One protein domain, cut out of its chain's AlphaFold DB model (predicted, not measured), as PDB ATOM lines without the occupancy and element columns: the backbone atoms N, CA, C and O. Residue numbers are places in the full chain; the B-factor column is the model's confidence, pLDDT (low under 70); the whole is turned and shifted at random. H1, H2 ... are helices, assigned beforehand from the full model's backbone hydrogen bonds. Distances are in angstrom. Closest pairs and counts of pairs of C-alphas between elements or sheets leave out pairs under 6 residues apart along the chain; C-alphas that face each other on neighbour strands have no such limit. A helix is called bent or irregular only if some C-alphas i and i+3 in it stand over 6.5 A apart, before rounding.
ATOM      1  N   TYR A   2     151.795  95.492  94.132       45.31
ATOM      2  CA  TYR A   2     150.612  96.369  94.264       45.31
ATOM      3  C   TYR A   2     150.816  97.785  93.685       45.31
ATOM      4  O   TYR A   2     149.971  98.259  92.943       45.31
ATOM      5  N   VAL A   3     151.969  98.423  93.927       47.88
ATOM      6  CA  VAL A   3     152.326  99.730  93.319       47.88
ATOM      7  C   VAL A   3     152.354  99.649  91.785       47.88
ATOM      8  O   VAL A   3     151.849 100.518  91.093       47.88
ATOM      9  N   THR A   4     152.844  98.534  91.248       54.03
ATOM     10  CA  THR A   4     152.907  98.288  89.803       54.03
ATOM     11  C   THR A   4     151.513  98.132  89.178       54.03
ATOM     12  O   THR A   4     151.303  98.581  88.057       54.03
ATOM     13  N   PHE A   5     150.563  97.539  89.914       60.41
ATOM     14  CA  PHE A   5     149.143  97.441  89.545       60.41
ATOM     15  C   PHE A   5     148.424  98.798  89.639       60.41
ATOM     16  O   PHE A   5     147.576  99.120  88.811       60.41
ATOM     17  N   VAL A   6     148.789  99.618  90.630       52.31
ATOM     18  CA  VAL A   6     148.277 100.983  90.822       52.31
ATOM     19  C   VAL A   6     148.622 101.854  89.610       52.31
ATOM     20  O   VAL A   6     147.728 102.465  89.028       52.31
ATOM     21  N   ASP A   7     149.880 101.840  89.171       57.12
ATOM     22  CA  ASP A   7     150.333 102.661  88.043       57.12
ATOM     23  C   ASP A   7     149.684 102.250  86.709       57.12
ATOM     24  O   ASP A   7     149.339 103.109  85.897       57.12
ATOM     25  N   THR A   8     149.428 100.951  86.502       61.34
ATOM     26  CA  THR A   8     148.747 100.457  85.287       61.34
ATOM     27  C   THR A   8     147.271 100.853  85.250       61.34
ATOM     28  O   THR A   8     146.778 101.304  84.218       61.34
ATOM     29  N   VAL A   9     146.561 100.758  86.378       56.78
ATOM     30  CA  VAL A   9     145.130 101.110  86.454       56.78
ATOM     31  C   VAL A   9     144.896 102.622  86.336       56.78
ATOM     32  O   VAL A   9     143.892 103.041  85.755       56.78
ATOM     33  N   VAL A  10     145.808 103.453  86.860       60.75
ATOM     34  CA  VAL A  10     145.730 104.922  86.735       60.75
ATOM     35  C   VAL A  10     145.992 105.379  85.304       60.75
ATOM     36  O   VAL A  10     145.297 106.279  84.831       60.75
ATOM     37  N   ALA A  11     146.942 104.747  84.610       71.31
ATOM     38  CA  ALA A  11     147.269 105.074  83.226       71.31
ATOM     39  C   ALA A  11     146.111 104.771  82.256       71.31
ATOM     40  O   ALA A  11     145.871 105.545  81.332       71.31
ATOM     41  N   GLU A  12     145.362 103.687  82.479       74.06
ATOM     42  CA  GLU A  12     144.254 103.293  81.596       74.06
ATOM     43  C   GLU A  12     142.934 104.025  81.881       74.06
ATOM     44  O   GLU A  12     142.085 104.118  80.994       74.06
ATOM     45  N   ASN A  13     142.710 104.530  83.100       68.75
ATOM     46  CA  ASN A  13     141.462 105.214  83.461       68.75
ATOM     47  C   ASN A  13     141.663 106.236  84.601       68.75
ATOM     48  O   ASN A  13     141.435 105.908  85.772       68.75
ATOM     49  N   PRO A  14     141.971 107.513  84.298       65.38
ATOM     50  CA  PRO A  14     142.224 108.540  85.316       65.38
ATOM     51  C   PRO A  14     141.011 108.814  86.229       65.38
ATOM     52  O   PRO A  14     141.168 109.240  87.372       65.38
ATOM     53  N   GLY A  15     139.790 108.479  85.793       68.69
ATOM     54  CA  GLY A  15     138.587 108.536  86.633       68.69
ATOM     55  C   GLY A  15     138.562 107.535  87.802       68.69
ATOM     56  O   GLY A  15     137.726 107.668  88.695       68.69
ATOM     57  N   ARG A  16     139.465 106.542  87.831       61.69
ATOM     58  CA  ARG A  16     139.572 105.534  88.904       61.69
ATOM     59  C   ARG A  16     140.607 105.882  89.980       61.69
ATOM     60  O   ARG A  16     140.713 105.157  90.964       61.69
ATOM     61  N   VAL A  17     141.317 107.007  89.868       65.50
ATOM     62  CA  VAL A  17     142.291 107.469  90.881       65.50
ATOM     63  C   VAL A  17     141.705 107.541  92.309       65.50
ATOM     64  O   VAL A  17     142.360 107.051  93.233       65.50
ATOM     65  N   PRO A  18     140.462 108.022  92.540       61.09
ATOM     66  CA  PRO A  18     139.884 108.075  93.891       61.09
ATOM     67  C   PRO A  18     139.605 106.690  94.499       61.09
ATOM     68  O   PRO A  18     139.670 106.505  95.715       61.09
ATOM     69  N   LEU A  19     139.296 105.703  93.651       57.31
ATOM     70  CA  LEU A  19     139.059 104.307  94.034       57.31
ATOM     71  C   LEU A  19     140.341 103.666  94.571       57.31
ATOM     72  O   LEU A  19     140.347 102.961  95.578       57.31
ATOM     73  N   LEU A  20     141.437 103.944  93.877       65.62
ATOM     74  CA  LEU A  20     142.746 103.394  94.161       65.62
ATOM     75  C   LEU A  20     143.361 104.017  95.412       65.62
ATOM     76  O   LEU A  20     143.873 103.292  96.259       65.62
ATOM     77  N   GLN A  21     143.222 105.337  95.576       67.75
ATOM     78  CA  GLN A  21     143.594 106.038  96.808       67.75
ATOM     79  C   GLN A  21     142.854 105.474  98.026       67.75
ATOM     80  O   GLN A  21     143.441 105.330  99.096       67.75
ATOM     81  N   PHE A  22     141.586 105.087  97.868       62.47
ATOM     82  CA  PHE A  22     140.823 104.474  98.950       62.47
ATOM     83  C   PHE A  22     141.259 103.041  99.268       62.47
ATOM     84  O   PHE A  22     141.386 102.694 100.441       62.47
ATOM     85  N   HIS A  23     141.526 102.208  98.258       63.34
ATOM     86  CA  HIS A  23     142.090 100.880  98.505       63.34
ATOM     87  C   HIS A  23     143.469 100.961  99.161       63.34
ATOM     88  O   HIS A  23     143.742 100.182 100.073       63.34
ATOM     89  N   LEU A  24     144.296 101.937  98.767       68.56
ATOM     90  CA  LEU A  24     145.560 102.223  99.441       68.56
ATOM     91  C   LEU A  24     145.328 102.611 100.901       68.56
ATOM     92  O   LEU A  24     146.011 102.091 101.775       68.56
ATOM     93  N   PHE A  25     144.348 103.472 101.178       72.94
ATOM     94  CA  PHE A  25     144.000 103.868 102.540       72.94
ATOM     95  C   PHE A  25     143.557 102.667 103.387       72.94
ATOM     96  O   PHE A  25     144.136 102.433 104.442       72.94
ATOM     97  N   LEU A  26     142.611 101.850 102.909       62.09
ATOM     98  CA  LEU A  26     142.156 100.653 103.629       62.09
ATOM     99  C   LEU A  26     143.279  99.636 103.840       62.09
ATOM    100  O   LEU A  26     143.401  99.071 104.922       62.09
ATOM    101  N   TYR A  27     144.117  99.419 102.825       68.88
ATOM    102  CA  TYR A  27     145.269  98.534 102.943       68.88
ATOM    103  C   TYR A  27     146.273  99.064 103.972       68.88
ATOM    104  O   TYR A  27     146.751  98.305 104.810       68.88
ATOM    105  N   THR A  28     146.535 100.372 103.965       70.31
ATOM    106  CA  THR A  28     147.425 101.024 104.933       70.31
ATOM    107  C   THR A  28     146.857 100.924 106.344       70.31
ATOM    108  O   THR A  28     147.609 100.621 107.260       70.31
ATOM    109  N   VAL A  29     145.541 101.081 106.526       68.38
ATOM    110  CA  VAL A  29     144.872 100.889 107.822       68.38
ATOM    111  C   VAL A  29     144.965  99.431 108.283       68.38
ATOM    112  O   VAL A  29     145.330  99.210 109.428       68.38
ATOM    113  N   CYS A  30     144.723  98.443 107.411       64.19
ATOM    114  CA  CYS A  30     144.884  97.013 107.726       64.19
ATOM    115  C   CYS A  30     146.323  96.634 108.100       64.19
ATOM    116  O   CYS A  30     146.553  95.796 108.971       64.19
ATOM    117  N   VAL A  31     147.307  97.189 107.392       70.50
ATOM    118  CA  VAL A  31     148.720  96.930 107.679       70.50
ATOM    119  C   VAL A  31     149.118  97.637 108.967       70.50
ATOM    120  O   VAL A  31     149.716  97.002 109.824       70.50
ATOM    121  N   ALA A  32     148.743  98.905 109.148       69.25
ATOM    122  CA  ALA A  32     149.029  99.668 110.357       69.25
ATOM    123  C   ALA A  32     148.381  99.040 111.595       69.25
ATOM    124  O   ALA A  32     149.031  98.948 112.628       69.25
ATOM    125  N   SER A  33     147.147  98.546 111.490       61.12
ATOM    126  CA  SER A  33     146.460  97.868 112.587       61.12
ATOM    127  C   SER A  33     147.107  96.525 112.922       61.12
ATOM    128  O   SER A  33     147.339  96.238 114.090       61.12
ATOM    129  N   LYS A  34     147.487  95.726 111.916       67.19
ATOM    130  CA  LYS A  34     148.218  94.472 112.136       67.19
ATOM    131  C   LYS A  34     149.607  94.718 112.723       67.19
ATOM    132  O   LYS A  34     150.018  93.990 113.616       67.19
ATOM    133  N   VAL A  35     150.303  95.754 112.258       70.81
ATOM    134  CA  VAL A  35     151.603  96.180 112.787       70.81
ATOM    135  C   VAL A  35     151.460  96.663 114.230       70.81
ATOM    136  O   VAL A  35     152.232  96.219 115.074       70.81
ATOM    137  N   ALA A  36     150.448  97.474 114.543       65.94
ATOM    138  CA  ALA A  36     150.146  97.914 115.904       65.94
ATOM    139  C   ALA A  36     149.839  96.726 116.828       65.94
ATOM    140  O   ALA A  36     150.422  96.632 117.902       65.94
ATOM    141  N   LEU A  37     149.027  95.766 116.374       62.09
ATOM    142  CA  LEU A  37     148.737  94.525 117.102       62.09
ATOM    143  C   LEU A  37     149.990  93.671 117.347       62.09
ATOM    144  O   LEU A  37     150.126  93.070 118.407       62.09
ATOM    145  N   THR A  38     150.919  93.610 116.387       68.06
ATOM    146  CA  THR A  38     152.160  92.830 116.541       68.06
ATOM    147  C   THR A  38     153.239  93.536 117.357       68.06
ATOM    148  O   THR A  38     154.010  92.869 118.039       68.06
ATOM    149  N   LEU A  39     153.329  94.866 117.271       67.19
ATOM    150  CA  LEU A  39     154.348  95.660 117.960       67.19
ATOM    151  C   LEU A  39     153.926  96.046 119.375       67.19
ATOM    152  O   LEU A  39     154.782  96.391 120.186       67.19
ATOM    153  N   TRP A  40     152.629  95.983 119.673       69.62
ATOM    154  CA  TRP A  40     152.080  96.404 120.950       69.62
ATOM    155  C   TRP A  40     151.218  95.296 121.593       69.62
ATOM    156  O   TRP A  40     150.020  95.470 121.806       69.62
ATOM    157  N   PRO A  41     151.811  94.137 121.951       57.09
ATOM    158  CA  PRO A  41     151.097  93.073 122.662       57.09
ATOM    159  C   PRO A  41     150.659  93.473 124.086       57.09
ATOM    160  O   PRO A  41     149.842  92.784 124.683       57.09
ATOM    161  N   ALA A  42     151.168  94.590 124.621       52.03
ATOM    162  CA  ALA A  42     150.834  95.127 125.945       52.03
ATOM    163  C   ALA A  42     149.736  96.214 125.926       52.03
ATOM    164  O   ALA A  42     149.556  96.932 126.908       52.03
ATOM    165  N   ALA A  43     149.032  96.407 124.808       60.28
ATOM    166  CA  ALA A  43     147.953  97.395 124.730       60.28
ATOM    167  C   ALA A  43     146.799  96.791 125.494       60.28
ATOM    168  O   ALA A  43     146.384  95.671 125.194       60.28
ATOM    169  N   SER A  44     146.271  97.533 126.460       67.88
ATOM    170  CA  SER A  44     145.005  97.160 127.063       67.88
ATOM    171  C   SER A  44     143.978  96.988 125.943       67.88
ATOM    172  O   SER A  44     143.889  97.822 125.035       67.88
ATOM    173  N   SER A  45     143.209  95.901 126.002       72.44
ATOM    174  CA  SER A  45     142.124  95.588 125.060       72.44
ATOM    175  C   SER A  45     141.218  96.797 124.788       72.44
ATOM    176  O   SER A  45     140.794  97.014 123.658       72.44
ATOM    177  N   SER A  46     141.047  97.670 125.786       74.81
ATOM    178  CA  SER A  46     140.306  98.930 125.691       74.81
ATOM    179  C   SER A  46     140.796  99.907 124.610       74.81
ATOM    180  O   SER A  46     139.971 100.545 123.955       74.81
ATOM    181  N   ILE A  47     142.109 100.047 124.390       77.25
ATOM    182  CA  ILE A  47     142.657 100.989 123.393       77.25
ATOM    183  C   ILE A  47     142.412 100.456 121.983       77.25
ATOM    184  O   ILE A  47     142.042 101.210 121.079       77.25
ATOM    185  N   LEU A  48     142.599  99.149 121.802       75.06
ATOM    186  CA  LEU A  48     142.339  98.480 120.536       75.06
ATOM    187  C   LEU A  48     140.851  98.548 120.177       75.06
ATOM    188  O   LEU A  48     140.515  98.909 119.049       75.06
ATOM    189  N   ASP A  49     139.970  98.277 121.141       73.62
ATOM    190  CA  ASP A  49     138.525  98.367 120.947       73.62
ATOM    191  C   ASP A  49     138.102  99.800 120.589       73.62
ATOM    192  O   ASP A  49     137.358  99.999 119.627       73.62
ATOM    193  N   GLY A  50     138.644 100.816 121.272       77.88
ATOM    194  CA  GLY A  50     138.400 102.222 120.940       77.88
ATOM    195  C   GLY A  50     138.861 102.597 119.525       77.88
ATOM    196  O   GLY A  50     138.144 103.286 118.794       77.88
ATOM    197  N   PHE A  51     140.026 102.102 119.092       79.38
ATOM    198  CA  PHE A  51     140.510 102.305 117.725       79.38
ATOM    199  C   PHE A  51     139.588 101.647 116.694       79.38
ATOM    200  O   PHE A  51     139.207 102.283 115.708       79.38
ATOM    201  N   ILE A  52     139.191 100.393 116.923       77.56
ATOM    202  CA  ILE A  52     138.300  99.659 116.020       77.56
ATOM    203  C   ILE A  52     136.942 100.362 115.908       77.56
ATOM    204  O   ILE A  52     136.471 100.584 114.788       77.56
ATOM    205  N   GLN A  53     136.353 100.786 117.027       76.88
ATOM    206  CA  GLN A  53     135.109 101.563 117.032       76.88
ATOM    207  C   GLN A  53     135.259 102.877 116.254       76.88
ATOM    208  O   GLN A  53     134.395 103.222 115.447       76.88
ATOM    209  N   GLY A  54     136.383 103.583 116.418       79.06
ATOM    210  CA  GLY A  54     136.690 104.792 115.650       79.06
ATOM    211  C   GLY A  54     136.727 104.537 114.140       79.06
ATOM    212  O   GLY A  54     136.138 105.291 113.361       79.06
ATOM    213  N   VAL A  55     137.348 103.438 113.704       77.94
ATOM    214  CA  VAL A  55     137.373 103.057 112.285       77.94
ATOM    215  C   VAL A  55     135.976 102.665 111.781       77.94
ATOM    216  O   VAL A  55     135.592 103.079 110.683       77.94
ATOM    217  N   GLN A  56     135.188 101.923 112.565       74.75
ATOM    218  CA  GLN A  56     133.799 101.575 112.225       74.75
ATOM    219  C   GLN A  56     132.924 102.824 112.067       74.75
ATOM    220  O   GLN A  56     132.184 102.934 111.087       74.75
ATOM    221  N   MET A  57     133.082 103.808 112.955       77.75
ATOM    222  CA  MET A  57     132.402 105.098 112.864       77.75
ATOM    223  C   MET A  57     132.790 105.858 111.588       77.75
ATOM    224  O   MET A  57     131.917 106.375 110.895       77.75
ATOM    225  N   ILE A  58     134.077 105.891 111.222       78.56
ATOM    226  CA  ILE A  58     134.532 106.530 109.973       78.56
ATOM    227  C   ILE A  58     133.889 105.858 108.754       78.56
ATOM    228  O   ILE A  58     133.435 106.547 107.837       78.56
ATOM    229  N   ILE A  59     133.819 104.523 108.736       76.75
ATOM    230  CA  ILE A  59     133.163 103.769 107.659       76.75
ATOM    231  C   ILE A  59     131.677 104.125 107.592       76.75
ATOM    232  O   ILE A  59     131.172 104.411 106.506       76.75
ATOM    233  N   PHE A  60     130.993 104.164 108.735       77.00
ATOM    234  CA  PHE A  60     129.584 104.532 108.831       77.00
ATOM    235  C   PHE A  60     129.314 105.952 108.313       77.00
ATOM    236  O   PHE A  60     128.522 106.135 107.386       77.00
ATOM    237  N   VAL A  61     130.034 106.955 108.826       79.50
ATOM    238  CA  VAL A  61     129.922 108.360 108.392       79.50
ATOM    239  C   VAL A  61     130.195 108.484 106.894       79.50
ATOM    240  O   VAL A  61     129.484 109.178 106.164       79.50
ATOM    241  N   ARG A  62     131.191 107.755 106.387       76.50
ATOM    242  CA  ARG A  62     131.515 107.757 104.963       76.50
ATOM    243  C   ARG A  62     130.406 107.136 104.117       76.50
ATOM    244  O   ARG A  62     130.140 107.647 103.024       76.50
ATOM    245  N   GLN A  63     129.750 106.073 104.582       77.12
ATOM    246  CA  GLN A  63     128.614 105.497 103.860       77.12
ATOM    247  C   GLN A  63     127.487 106.515 103.692       77.12
ATOM    248  O   GLN A  63     126.943 106.619 102.593       77.12
ATOM    249  N   ILE A  64     127.244 107.339 104.712       76.94
ATOM    250  CA  ILE A  64     126.253 108.418 104.670       76.94
ATOM    251  C   ILE A  64     126.652 109.517 103.668       76.94
ATOM    252  O   ILE A  64     125.819 109.951 102.878       76.94
ATOM    253  N   ILE A  65     127.921 109.950 103.655       79.88
ATOM    254  CA  ILE A  65     128.348 111.159 102.918       79.88
ATOM    255  C   ILE A  65     128.725 110.893 101.443       79.88
ATOM    256  O   ILE A  65     128.579 111.770 100.594       79.88
ATOM    257  N   THR A  66     129.243 109.708 101.098       75.19
ATOM    258  CA  THR A  66     129.875 109.496  99.774       75.19
ATOM    259  C   THR A  66     128.839 109.447  98.635       75.19
ATOM    260  O   THR A  66     127.850 108.731  98.770       75.19
ATOM    261  N   PRO A  67     129.048 110.096  97.476       72.94
ATOM    262  CA  PRO A  67     128.112 110.031  96.350       72.94
ATOM    263  C   PRO A  67     127.998 108.620  95.725       72.94
ATOM    264  O   PRO A  67     128.912 107.801  95.833       72.94
ATOM    265  N   PRO A  68     126.893 108.316  95.021       65.00
ATOM    266  CA  PRO A  68     126.526 106.948  94.638       65.00
ATOM    267  C   PRO A  68     127.317 106.318  93.483       65.00
ATOM    268  O   PRO A  68     127.239 105.112  93.265       65.00
ATOM    269  N   ARG A  69     128.116 107.092  92.742       60.47
ATOM    270  CA  ARG A  69     128.852 106.582  91.568       60.47
ATOM    271  C   ARG A  69     130.005 105.632  91.911       60.47
ATOM    272  O   ARG A  69     130.504 104.952  91.025       60.47
ATOM    273  N   SER A  70     130.417 105.555  93.176       59.22
ATOM    274  CA  SER A  70     131.515 104.696  93.627       59.22
ATOM    275  C   SER A  70     131.054 103.455  94.404       59.22
ATOM    276  O   SER A  70     131.874 102.791  95.016       59.22
ATOM    277  N   VAL A  71     129.763 103.123  94.440       58.75
ATOM    278  CA  VAL A  71     129.222 102.189  95.450       58.75
ATOM    279  C   VAL A  71     129.688 100.733  95.269       58.75
ATOM    280  O   VAL A  71     129.983 100.066  96.257       58.75
ATOM    281  N   PHE A  72     129.848 100.245  94.035       56.47
ATOM    282  CA  PHE A  72     129.987  98.799  93.786       56.47
ATOM    283  C   PHE A  72     131.322  98.189  94.253       56.47
ATOM    284  O   PHE A  72     131.355  97.180  94.951       56.47
ATOM    285  N   VAL A  73     132.449  98.816  93.914       59.41
ATOM    286  CA  VAL A  73     133.781  98.318  94.308       59.41
ATOM    287  C   VAL A  73     134.038  98.545  95.803       59.41
ATOM    288  O   VAL A  73     134.714  97.756  96.465       59.41
ATOM    289  N   PHE A  74     133.453  99.607  96.358       63.44
ATOM    290  CA  PHE A  74     133.579  99.941  97.770       63.44
ATOM    291  C   PHE A  74     132.800  98.972  98.669       63.44
ATOM    292  O   PHE A  74     133.259  98.700  99.777       63.44
ATOM    293  N   ALA A  75     131.684  98.405  98.200       64.62
ATOM    294  CA  ALA A  75     130.902  97.429  98.958       64.62
ATOM    295  C   ALA A  75     131.721  96.166  99.289       64.62
ATOM    296  O   ALA A  75     131.775  95.744 100.443       64.62
ATOM    297  N   ILE A  76     132.448  95.611  98.312       66.75
ATOM    298  CA  ILE A  76     133.260  94.396  98.511       66.75
ATOM    299  C   ILE A  76     134.409  94.659  99.496       66.75
ATOM    300  O   ILE A  76     134.594  93.902 100.450       66.75
ATOM    301  N   GLY A  77     135.152  95.756  99.305       70.50
ATOM    302  CA  GLY A  77     136.253  96.128 100.200       70.50
ATOM    303  C   GLY A  77     135.780  96.427 101.625       70.50
ATOM    304  O   GLY A  77     136.399  95.977 102.587       70.50
ATOM    305  N   SER A  78     134.645  97.121 101.762       71.75
ATOM    306  CA  SER A  78     134.029  97.408 103.058       71.75
ATOM    307  C   SER A  78     133.593  96.131 103.772       71.75
ATOM    308  O   SER A  78     133.774  96.032 104.979       71.75
ATOM    309  N   ASN A  79     133.045  95.145 103.058       69.38
ATOM    310  CA  ASN A  79     132.603  93.892 103.669       69.38
ATOM    311  C   ASN A  79     133.783  93.043 104.155       69.38
ATOM    312  O   ASN A  79     133.760  92.575 105.289       69.38
ATOM    313  N   ILE A  80     134.855  92.917 103.364       71.62
ATOM    314  CA  ILE A  80     136.077  92.208 103.793       71.62
ATOM    315  C   ILE A  80     136.692  92.884 105.026       71.62
ATOM    316  O   ILE A  80     137.092  92.213 105.975       71.62
ATOM    317  N   PHE A  81     136.737  94.217 105.034       74.69
ATOM    318  CA  PHE A  81     137.276  94.973 106.159       74.69
ATOM    319  C   PHE A  81     136.422  94.824 107.425       74.69
ATOM    320  O   PHE A  81     136.959  94.685 108.519       74.69
ATOM    321  N   ARG A  82     135.093  94.776 107.287       71.38
ATOM    322  CA  ARG A  82     134.171  94.523 108.404       71.38
ATOM    323  C   ARG A  82     134.383  93.143 109.015       71.38
ATOM    324  O   ARG A  82     134.466  93.050 110.231       71.38
ATOM    325  N   VAL A  83     134.566  92.108 108.191       70.25
ATOM    326  CA  VAL A  83     134.927  90.758 108.666       70.25
ATOM    327  C   VAL A  83     136.246  90.782 109.427       70.25
ATOM    328  O   VAL A  83     136.359  90.182 110.491       70.25
ATOM    329  N   TRP A  84     137.238  91.502 108.905       76.06
ATOM    330  CA  TRP A  84     138.514  91.648 109.591       76.06
ATOM    331  C   TRP A  84     138.342  92.325 110.960       76.06
ATOM    332  O   TRP A  84     138.869  91.817 111.943       76.06
ATOM    333  N   LEU A  85     137.552  93.396 111.064       75.44
ATOM    334  CA  LEU A  85     137.273  94.044 112.349       75.44
ATOM    335  C   LEU A  85     136.526  93.122 113.325       75.44
ATOM    336  O   LEU A  85     136.920  93.067 114.483       75.44
ATOM    337  N   CYS A  86     135.529  92.351 112.866       70.50
ATOM    338  CA  CYS A  86     134.824  91.353 113.690       70.50
ATOM    339  C   CYS A  86     135.770  90.377 114.377       70.50
ATOM    340  O   CYS A  86     135.566  90.034 115.534       70.50
ATOM    341  N   ILE A  87     136.797  89.924 113.659       72.44
ATOM    342  CA  ILE A  87     137.750  88.942 114.179       72.44
ATOM    343  C   ILE A  87     138.664  89.560 115.251       72.44
ATOM    344  O   ILE A  87     139.213  88.826 116.066       72.44
ATOM    345  N   ASN A  88     138.852  90.884 115.249       71.81
ATOM    346  CA  ASN A  88     139.838  91.553 116.103       71.81
ATOM    347  C   ASN A  88     139.239  92.304 117.304       71.81
ATOM    348  O   ASN A  88     140.012  92.779 118.130       71.81
ATOM    349  N   THR A  89     137.915  92.440 117.418       75.94
ATOM    350  CA  THR A  89     137.281  93.075 118.591       75.94
ATOM    351  C   THR A  89     137.029  92.086 119.714       75.94
ATOM    352  O   THR A  89     136.547  90.986 119.443       75.94
ATOM    353  N   SER A  90     137.244  92.511 120.962       71.00
ATOM    354  CA  SER A  90     136.883  91.717 122.150       71.00
ATOM    355  C   SER A  90     135.372  91.540 122.287       71.00
ATOM    356  O   SER A  90     134.907  90.513 122.769       71.00
ATOM    357  N   ASP A  91     134.611  92.566 121.894       79.62
ATOM    358  CA  ASP A  91     133.170  92.645 122.117       79.62
ATOM    359  C   ASP A  91     132.392  92.455 120.808       79.62
ATOM    360  O   ASP A  91     132.288  93.343 119.951       79.62
ATOM    361  N   TYR A  92     131.812  91.265 120.663       75.31
ATOM    362  CA  TYR A  92     131.002  90.898 119.507       75.31
ATOM    363  C   TYR A  92     129.740  91.758 119.372       75.31
ATOM    364  O   TYR A  92     129.287  91.997 118.250       75.31
ATOM    365  N   ARG A  93     129.159  92.231 120.485       77.06
ATOM    366  CA  ARG A  93     127.884  92.965 120.483       77.06
ATOM    367  C   ARG A  93     128.072  94.308 119.819       77.06
ATOM    368  O   ARG A  93     127.282  94.692 118.957       77.06
ATOM    369  N   VAL A  94     129.161  94.982 120.176       79.44
ATOM    370  CA  VAL A  94     129.538  96.271 119.600       79.44
ATOM    371  C   VAL A  94     129.778  96.128 118.101       79.44
ATOM    372  O   VAL A  94     129.246  96.902 117.306       79.44
ATOM    373  N   THR A  95     130.503  95.095 117.680       77.06
ATOM    374  CA  THR A  95     130.790  94.891 116.259       77.06
ATOM    375  C   THR A  95     129.560  94.460 115.456       77.06
ATOM    376  O   THR A  95     129.359  94.938 114.335       77.06
ATOM    377  N   ALA A  96     128.692  93.614 116.011       75.06
ATOM    378  CA  ALA A  96     127.409  93.271 115.400       75.06
ATOM    379  C   ALA A  96     126.516  94.513 115.245       75.06
ATOM    380  O   ALA A  96     125.945  94.730 114.174       75.06
ATOM    381  N   PHE A  97     126.469  95.376 116.264       81.62
ATOM    382  CA  PHE A  97     125.742  96.643 116.227       81.62
ATOM    383  C   PHE A  97     126.264  97.578 115.128       81.62
ATOM    384  O   PHE A  97     125.489  98.046 114.294       81.62
ATOM    385  N   TRP A  98     127.580  97.791 115.049       81.69
ATOM    386  CA  TRP A  98     128.172  98.604 113.984       81.69
ATOM    387  C   TRP A  98     127.928  98.016 112.602       81.69
ATOM    388  O   TRP A  98     127.641  98.745 111.652       81.69
ATOM    389  N   ASN A  99     127.980  96.692 112.477       77.50
ATOM    390  CA  ASN A  99     127.655  96.032 111.228       77.50
ATOM    391  C   ASN A  99     126.190  96.250 110.824       77.50
ATOM    392  O   ASN A  99     125.900  96.542 109.661       77.50
ATOM    393  N   PHE A 100     125.271  96.158 111.773       78.88
ATOM    394  CA  PHE A 100     123.874  96.455 111.523       78.88
ATOM    395  C   PHE A 100     123.682  97.909 111.066       78.88
ATOM    396  O   PHE A 100     123.086  98.145 110.015       78.88
ATOM    397  N   LEU A 101     124.273  98.879 111.774       80.75
ATOM    398  CA  LEU A 101     124.185 100.300 111.418       80.75
ATOM    399  C   LEU A 101     124.770 100.610 110.036       80.75
ATOM    400  O   LEU A 101     124.164 101.347 109.259       80.75
ATOM    401  N   ILE A 102     125.929 100.037 109.699       80.88
ATOM    402  CA  ILE A 102     126.556 100.220 108.384       80.88
ATOM    403  C   ILE A 102     125.676  99.624 107.277       80.88
ATOM    404  O   ILE A 102     125.513 100.254 106.231       80.88
ATOM    405  N   GLY A 103     125.072  98.453 107.506       78.12
ATOM    406  CA  GLY A 103     124.114  97.854 106.571       78.12
ATOM    407  C   GLY A 103     122.849  98.704 106.400       78.12
ATOM    408  O   GLY A 103     122.378  98.911 105.281       78.12
ATOM    409  N   LEU A 104     122.330  99.278 107.488       79.56
ATOM    410  CA  LEU A 104     121.172 100.171 107.448       79.56
ATOM    411  C   LEU A 104     121.480 101.474 106.687       79.56
ATOM    412  O   LEU A 104     120.682 101.936 105.874       79.56
ATOM    413  N   ALA A 105     122.669 102.045 106.886       80.75
ATOM    414  CA  ALA A 105     123.106 103.232 106.152       80.75
ATOM    415  C   ALA A 105     123.272 102.956 104.649       80.75
ATOM    416  O   ALA A 105     122.850 103.765 103.817       80.75
ATOM    417  N   ALA A 106     123.851 101.807 104.287       78.50
ATOM    418  CA  ALA A 106     124.030 101.407 102.895       78.50
ATOM    419  C   ALA A 106     122.683 101.157 102.189       78.50
ATOM    420  O   ALA A 106     122.459 101.655 101.083       78.50
ATOM    421  N   THR A 107     121.736 100.498 102.863       77.38
ATOM    422  CA  THR A 107     120.378 100.289 102.334       77.38
ATOM    423  C   THR A 107     119.618 101.604 102.158       77.38
ATOM    424  O   THR A 107     119.086 101.848 101.074       77.38
ATOM    425  N   HIS A 108     119.634 102.503 103.150       81.75
ATOM    426  CA  HIS A 108     119.010 103.829 103.044       81.75
ATOM    427  C   HIS A 108     119.561 104.633 101.855       81.75
ATOM    428  O   HIS A 108     118.819 105.260 101.088       81.75
ATOM    429  N   LYS A 109     120.880 104.581 101.654       78.44
ATOM    430  CA  LYS A 109     121.536 105.225 100.520       78.44
ATOM    431  C   LYS A 109     121.085 104.631  99.190       78.44
ATOM    432  O   LYS A 109     120.730 105.389  98.293       78.44
ATOM    433  N   ASN A 110     121.047 103.306  99.066       74.50
ATOM    434  CA  ASN A 110     120.584 102.638  97.848       74.50
ATOM    435  C   ASN A 110     119.135 103.031  97.510       74.50
ATOM    436  O   ASN A 110     118.840 103.342  96.356       74.50
ATOM    437  N   VAL A 111     118.254 103.130  98.512       77.69
ATOM    438  CA  VAL A 111     116.870 103.612  98.339       77.69
ATOM    439  C   VAL A 111     116.830 105.074  97.877       77.69
ATOM    440  O   VAL A 111     116.080 105.419  96.965       77.69
ATOM    441  N   THR A 112     117.672 105.940  98.444       79.25
ATOM    442  CA  THR A 112     117.747 107.356  98.041       79.25
ATOM    443  C   THR A 112     118.207 107.499  96.587       79.25
ATOM    444  O   THR A 112     117.644 108.275  95.814       79.25
ATOM    445  N   VAL A 113     119.201 106.704  96.188       75.19
ATOM    446  CA  VAL A 113     119.719 106.650  94.815       75.19
ATOM    447  C   VAL A 113     118.645 106.173  93.847       75.19
ATOM    448  O   VAL A 113     118.483 106.769  92.783       75.19
ATOM    449  N   LEU A 114     117.861 105.166  94.237       70.44
ATOM    450  CA  LEU A 114     116.703 104.723  93.469       70.44
ATOM    451  C   LEU A 114     115.708 105.870  93.262       70.44
ATOM    452  O   LEU A 114     115.283 106.102  92.136       70.44
ATOM    453  N   GLY A 115     115.392 106.634  94.312       75.88
ATOM    454  CA  GLY A 115     114.518 107.807  94.216       75.88
ATOM    455  C   GLY A 115     115.029 108.875  93.239       75.88
ATOM    456  O   GLY A 115     114.232 109.514  92.551       75.88
ATOM    457  N   MET A 116     116.352 109.044  93.123       75.50
ATOM    458  CA  MET A 116     116.960 109.943  92.133       75.50
ATOM    459  C   MET A 116     116.878 109.389  90.704       75.50
ATOM    460  O   MET A 116     116.552 110.141  89.786       75.50
ATOM    461  N   PHE A 117     117.120 108.088  90.505       69.56
ATOM    462  CA  PHE A 117     116.985 107.441  89.192       69.56
ATOM    463  C   PHE A 117     115.538 107.416  88.699       69.56
ATOM    464  O   PHE A 117     115.295 107.657  87.523       69.56
ATOM    465  N   MET A 118     114.583 107.215  89.606       69.06
ATOM    466  CA  MET A 118     113.148 107.254  89.323       69.06
ATOM    467  C   MET A 118     112.679 108.610  88.775       69.06
ATOM    468  O   MET A 118     111.728 108.655  88.006       69.06
ATOM    469  N   LYS A 119     113.352 109.715  89.123       72.31
ATOM    470  CA  LYS A 119     113.076 111.044  88.546       72.31
ATOM    471  C   LYS A 119     113.726 111.257  87.171       72.31
ATOM    472  O   LYS A 119     113.357 112.190  86.468       72.31
ATOM    473  N   CYS A 120     114.679 110.410  86.775       61.59
ATOM    474  CA  CYS A 120     115.343 110.442  85.469       61.59
ATOM    475  C   CYS A 120     114.636 109.525  84.454       61.59
ATOM    476  O   CYS A 120     115.273 108.703  83.795       61.59
ATOM    477  N   GLU A 121     113.322 109.690  84.304       59.81
ATOM    478  CA  GLU A 121     112.433 108.917  83.414       59.81
ATOM    479  C   GLU A 121     112.850 108.959  81.920       59.81
ATOM    480  O   GLU A 121     112.391 108.171  81.100       59.81
ATOM    481  N   GLN A 122     113.789 109.838  81.551       59.72
ATOM    482  CA  GLN A 122     114.226 110.076  80.170       59.72
ATOM    483  C   GLN A 122     115.198 109.036  79.583       59.72
ATOM    484  O   GLN A 122     115.477 109.092  78.389       59.72
ATOM    485  N   LEU A 123     115.738 108.094  80.367       60.25
ATOM    486  CA  LEU A 123     116.811 107.199  79.893       60.25
ATOM    487  C   LEU A 123     116.342 105.867  79.279       60.25
ATOM    488  O   LEU A 123     117.181 105.064  78.881       60.25
ATOM    489  N   GLY A 124     115.033 105.608  79.179       68.31
ATOM    490  CA  GLY A 124     114.491 104.450  78.443       68.31
ATOM    491  C   GLY A 124     114.829 103.064  79.018       68.31
ATOM    492  O   GLY A 124     114.483 102.047  78.415       68.31
ATOM    493  N   PHE A 125     115.483 102.990  80.180       68.25
ATOM    494  CA  PHE A 125     115.648 101.736  80.909       68.25
ATOM    495  C   PHE A 125     114.303 101.289  81.480       68.25
ATOM    496  O   PHE A 125     113.550 102.090  82.031       68.25
ATOM    497  N   LYS A 126     114.011  99.989  81.383       76.19
ATOM    498  CA  LYS A 126     112.805  99.409  81.976       76.19
ATOM    499  C   LYS A 126     112.902  99.516  83.499       76.19
ATOM    500  O   LYS A 126     113.654  98.783  84.134       76.19
ATOM    501  N   GLU A 127     112.119 100.421  84.074       75.25
ATOM    502  CA  GLU A 127     112.031 100.741  85.507       75.25
ATOM    503  C   GLU A 127     112.008  99.503  86.425       75.25
ATOM    504  O   GLU A 127     112.635  99.481  87.487       75.25
ATOM    505  N   ALA A 128     111.331  98.440  85.985       75.06
ATOM    506  CA  ALA A 128     111.214  97.184  86.715       75.06
ATOM    507  C   ALA A 128     112.562  96.469  86.937       75.06
ATOM    508  O   ALA A 128     112.785  95.903  88.006       75.06
ATOM    509  N   GLU A 129     113.476  96.513  85.964       75.81
ATOM    510  CA  GLU A 129     114.750  95.785  86.025       75.81
ATOM    511  C   GLU A 129     115.739  96.463  86.986       75.81
ATOM    512  O   GLU A 129     116.395  95.799  87.792       75.81
ATOM    513  N   ILE A 130     115.761  97.802  86.994       75.31
ATOM    514  CA  ILE A 130     116.571  98.593  87.932       75.31
ATOM    515  C   ILE A 130     116.066  98.408  89.368       75.31
ATOM    516  O   ILE A 130     116.870  98.201  90.280       75.31
ATOM    517  N   ARG A 131     114.740  98.426  89.584       74.88
ATOM    518  CA  ARG A 131     114.146  98.175  90.908       74.88
ATOM    519  C   ARG A 131     114.481  96.780  91.426       74.88
ATOM    520  O   ARG A 131     114.888  96.653  92.578       74.88
ATOM    521  N   ALA A 132     114.359  95.756  90.583       77.12
ATOM    522  CA  ALA A 132     114.668  94.382  90.963       77.12
ATOM    523  C   ALA A 132     116.149  94.208  91.341       77.12
ATOM    524  O   ALA A 132     116.448  93.637  92.389       77.12
ATOM    525  N   SER A 133     117.073  94.757  90.543       74.50
ATOM    526  CA  SER A 133     118.512  94.698  90.832       74.50
ATOM    527  C   SER A 133     118.870  95.407  92.144       74.50
ATOM    528  O   SER A 133     119.650  94.891  92.943       74.50
ATOM    529  N   LEU A 134     118.255  96.561  92.415       72.69
ATOM    530  CA  LEU A 134     118.554  97.339  93.613       72.69
ATOM    531  C   LEU A 134     117.970  96.723  94.890       72.69
ATOM    532  O   LEU A 134     118.653  96.695  95.915       72.69
ATOM    533  N   ILE A 135     116.753  96.173  94.823       78.31
ATOM    534  CA  ILE A 135     116.179  95.386  95.924       78.31
ATOM    535  C   ILE A 135     117.065  94.169  96.202       78.31
ATOM    536  O   ILE A 135     117.384  93.921  97.359       78.31
ATOM    537  N   ALA A 136     117.528  93.462  95.166       78.06
ATOM    538  CA  ALA A 136     118.413  92.310  95.323       78.06
ATOM    539  C   ALA A 136     119.763  92.666  95.977       78.06
ATOM    540  O   ALA A 136     120.275  91.900  96.790       78.06
ATOM    541  N   MET A 137     120.341  93.834  95.673       76.06
ATOM    542  CA  MET A 137     121.563  94.301  96.342       76.06
ATOM    543  C   MET A 137     121.317  94.656  97.811       76.06
ATOM    544  O   MET A 137     122.104  94.270  98.676       76.06
ATOM    545  N   ALA A 138     120.220  95.361  98.106       75.62
ATOM    546  CA  ALA A 138     119.860  95.728  99.472       75.62
ATOM    547  C   ALA A 138     119.584  94.488 100.336       75.62
ATOM    548  O   ALA A 138     120.081  94.392 101.458       75.62
ATOM    549  N   THR A 139     118.844  93.508  99.809       79.75
ATOM    550  CA  THR A 139     118.587  92.249 100.519       79.75
ATOM    551  C   THR A 139     119.867  91.446 100.710       79.75
ATOM    552  O   THR A 139     120.080  90.924 101.801       79.75
ATOM    553  N   ALA A 140     120.763  91.403  99.718       78.81
ATOM    554  CA  ALA A 140     122.056  90.742  99.863       78.81
ATOM    555  C   ALA A 140     122.896  91.357 100.996       78.81
ATOM    556  O   ALA A 140     123.427  90.616 101.818       78.81
ATOM    557  N   GLU A 141     122.990  92.687 101.103       76.56
ATOM    558  CA  GLU A 141     123.760  93.342 102.177       76.56
ATOM    559  C   GLU A 141     123.198  93.074 103.579       76.56
ATOM    560  O   GLU A 141     123.967  92.835 104.521       76.56
ATOM    561  N   VAL A 142     121.870  93.078 103.721       77.88
ATOM    562  CA  VAL A 142     121.202  92.727 104.984       77.88
ATOM    563  C   VAL A 142     121.474  91.266 105.333       77.88
ATOM    564  O   VAL A 142     121.889  90.972 106.453       77.88
ATOM    565  N   MET A 143     121.328  90.360 104.363       81.00
ATOM    566  CA  MET A 143     121.588  88.933 104.554       81.00
ATOM    567  C   MET A 143     123.047  88.660 104.923       81.00
ATOM    568  O   MET A 143     123.300  87.897 105.852       81.00
ATOM    569  N   PHE A 144     124.014  89.309 104.269       78.38
ATOM    570  CA  PHE A 144     125.423  89.183 104.643       78.38
ATOM    571  C   PHE A 144     125.666  89.669 106.070       78.38
ATOM    572  O   PHE A 144     126.304  88.965 106.848       78.38
ATOM    573  N   SER A 145     125.129  90.834 106.443       76.12
ATOM    574  CA  SER A 145     125.293  91.376 107.799       76.12
ATOM    575  C   SER A 145     124.705  90.436 108.863       76.12
ATOM    576  O   SER A 145     125.318  90.228 109.911       76.12
ATOM    577  N   PHE A 146     123.558  89.818 108.572       77.75
ATOM    578  CA  PHE A 146     122.930  88.824 109.439       77.75
ATOM    579  C   PHE A 146     123.771  87.545 109.566       77.75
ATOM    580  O   PHE A 146     124.094  87.131 110.678       77.75
ATOM    581  N   VAL A 147     124.207  86.962 108.444       82.31
ATOM    582  CA  VAL A 147     125.047  85.750 108.432       82.31
ATOM    583  C   VAL A 147     126.366  85.979 109.169       82.31
ATOM    584  O   VAL A 147     126.788  85.122 109.939       82.31
ATOM    585  N   PHE A 148     127.004  87.139 108.994       76.81
ATOM    586  CA  PHE A 148     128.232  87.461 109.724       76.81
ATOM    587  C   PHE A 148     128.004  87.617 111.224       76.81
ATOM    588  O   PHE A 148     128.847  87.184 112.004       76.81
ATOM    589  N   SER A 149     126.867  88.182 111.634       75.31
ATOM    590  CA  SER A 149     126.515  88.287 113.054       75.31
ATOM    591  C   SER A 149     126.318  86.901 113.676       75.31
ATOM    592  O   SER A 149     126.853  86.633 114.749       75.31
ATOM    593  N   LEU A 150     125.642  85.986 112.969       81.00
ATOM    594  CA  LEU A 150     125.494  84.591 113.399       81.00
ATOM    595  C   LEU A 150     126.835  83.854 113.467       81.00
ATOM    596  O   LEU A 150     127.106  83.165 114.447       81.00
ATOM    597  N   LEU A 151     127.688  84.010 112.449       80.81
ATOM    598  CA  LEU A 151     129.010  83.382 112.426       80.81
ATOM    599  C   LEU A 151     129.883  83.892 113.578       80.81
ATOM    600  O   LEU A 151     130.551  83.098 114.233       80.81
ATOM    601  N   SER A 152     129.853  85.199 113.843       76.44
ATOM    602  CA  SER A 152     130.580  85.809 114.957       76.44
ATOM    603  C   SER A 152     130.111  85.257 116.303       76.44
ATOM    604  O   SER A 152     130.945  84.859 117.111       76.44
ATOM    605  N   ALA A 153     128.795  85.165 116.522       77.25
ATOM    606  CA  ALA A 153     128.231  84.589 117.744       77.25
ATOM    607  C   ALA A 153     128.597  83.101 117.905       77.25
ATOM    608  O   ALA A 153     128.950  82.656 118.993       77.25
ATOM    609  N   ALA A 154     128.574  82.322 116.818       81.56
ATOM    610  CA  ALA A 154     128.977  80.917 116.850       81.56
ATOM    611  C   ALA A 154     130.461  80.744 117.218       81.56
ATOM    612  O   ALA A 154     130.808  79.857 117.997       81.56
ATOM    613  N   VAL A 155     131.336  81.601 116.681       80.56
ATOM    614  CA  VAL A 155     132.769  81.609 117.004       80.56
ATOM    615  C   VAL A 155     133.003  81.958 118.473       80.56
ATOM    616  O   VAL A 155     133.809  81.300 119.123       80.56
ATOM    617  N   GLU A 156     132.278  82.929 119.023       78.44
ATOM    618  CA  GLU A 156     132.364  83.271 120.445       78.44
ATOM    619  C   GLU A 156     131.919  82.115 121.344       78.44
ATOM    620  O   GLU A 156     132.644  81.751 122.264       78.44
ATOM    621  N   ILE A 157     130.787  81.470 121.044       82.12
ATOM    622  CA  ILE A 157     130.325  80.289 121.792       82.12
ATOM    623  C   ILE A 157     131.384  79.177 121.756       82.12
ATOM    624  O   ILE A 157     131.619  78.511 122.764       82.12
TER     625      ILE A 157
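AT A GLANCE: This is residues 2 to 157 of the 641 residues of the protein "Hypothetical protein" of Polarella glacialis (UniProt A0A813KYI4). The longest helix, H6, pairs with H5 as a long hairpin on one side of an up-and-down bundle of four helices, H3 to H6; H2 runs alongside H4, and H1 folds back on H2 at the far side. The helices run nearly along one axis, and residues 119 to 126 of the H5 to H6 turn stick out at one end. The printed part has 156 residues with six named helices, H1 to H6 in chain order, and no named strand: all helix. It is only just compact, close to loose, with a radius of gyration of the C-alphas of 18.0 A, and only just flat, spanning 60 by 41 by 22 A.

IN THESE COORDINATES: H6, residues 127 to 157, is 45.5 A long and ends at C-alpha 157 (130.325, 80.289, 121.792). H5 is residues 92 to 118, 38.7 A; H4 residues 68 to 88, 29.6 A; H3 residues 45 to 65, 30.4 A; H2 residues 14 to 39, 37.1 A. H1, residues 2 to 12, is 15.8 A long and begins at C-alpha 2 (150.612, 96.369, 94.264). H2 and H4 are irregular: C-alphas 15 and 18 are 7.4 A apart, and C-alphas 69 and 72 are 8.2 A apart.

HOW THE PARTS SIT: H5 and H6 touch as a hairpin at a shallow tilt of 2 degrees; their closest C-alphas, of Thr 107 and Ala 138, are 5.4 A apart. H3 touches H5, closest at the C-alphas of Phe 60 and Ile 102, 5.3 A. H4 touches H5, closest at the C-alphas of Cys 86 and Thr 95, 5.9 A. With residues 19 to 26 alone H2 touches H4, closest at the C-alphas of Leu 19 and Ser 70, 7.6 A. H1 and H2 form a hairpin, closest at the C-alphas of Val 10 and Val 17, 6.0 A. H1 and H6 are apart. Every O i to N i+4 pair is within hydrogen-bond range in H1, H3, H5 and H6; in H2 20 of 22 are, in H4 12 of 17.

THE WHOLE: The C-alphas of Ala 42 and Gly 124, the two farthest apart, are 60.5 A apart. The printed part has no cut and no long link. Mean pLDDT of the printed part is 71.6; 55 residues are under 70, among them 2 to 10 and 68 to 76.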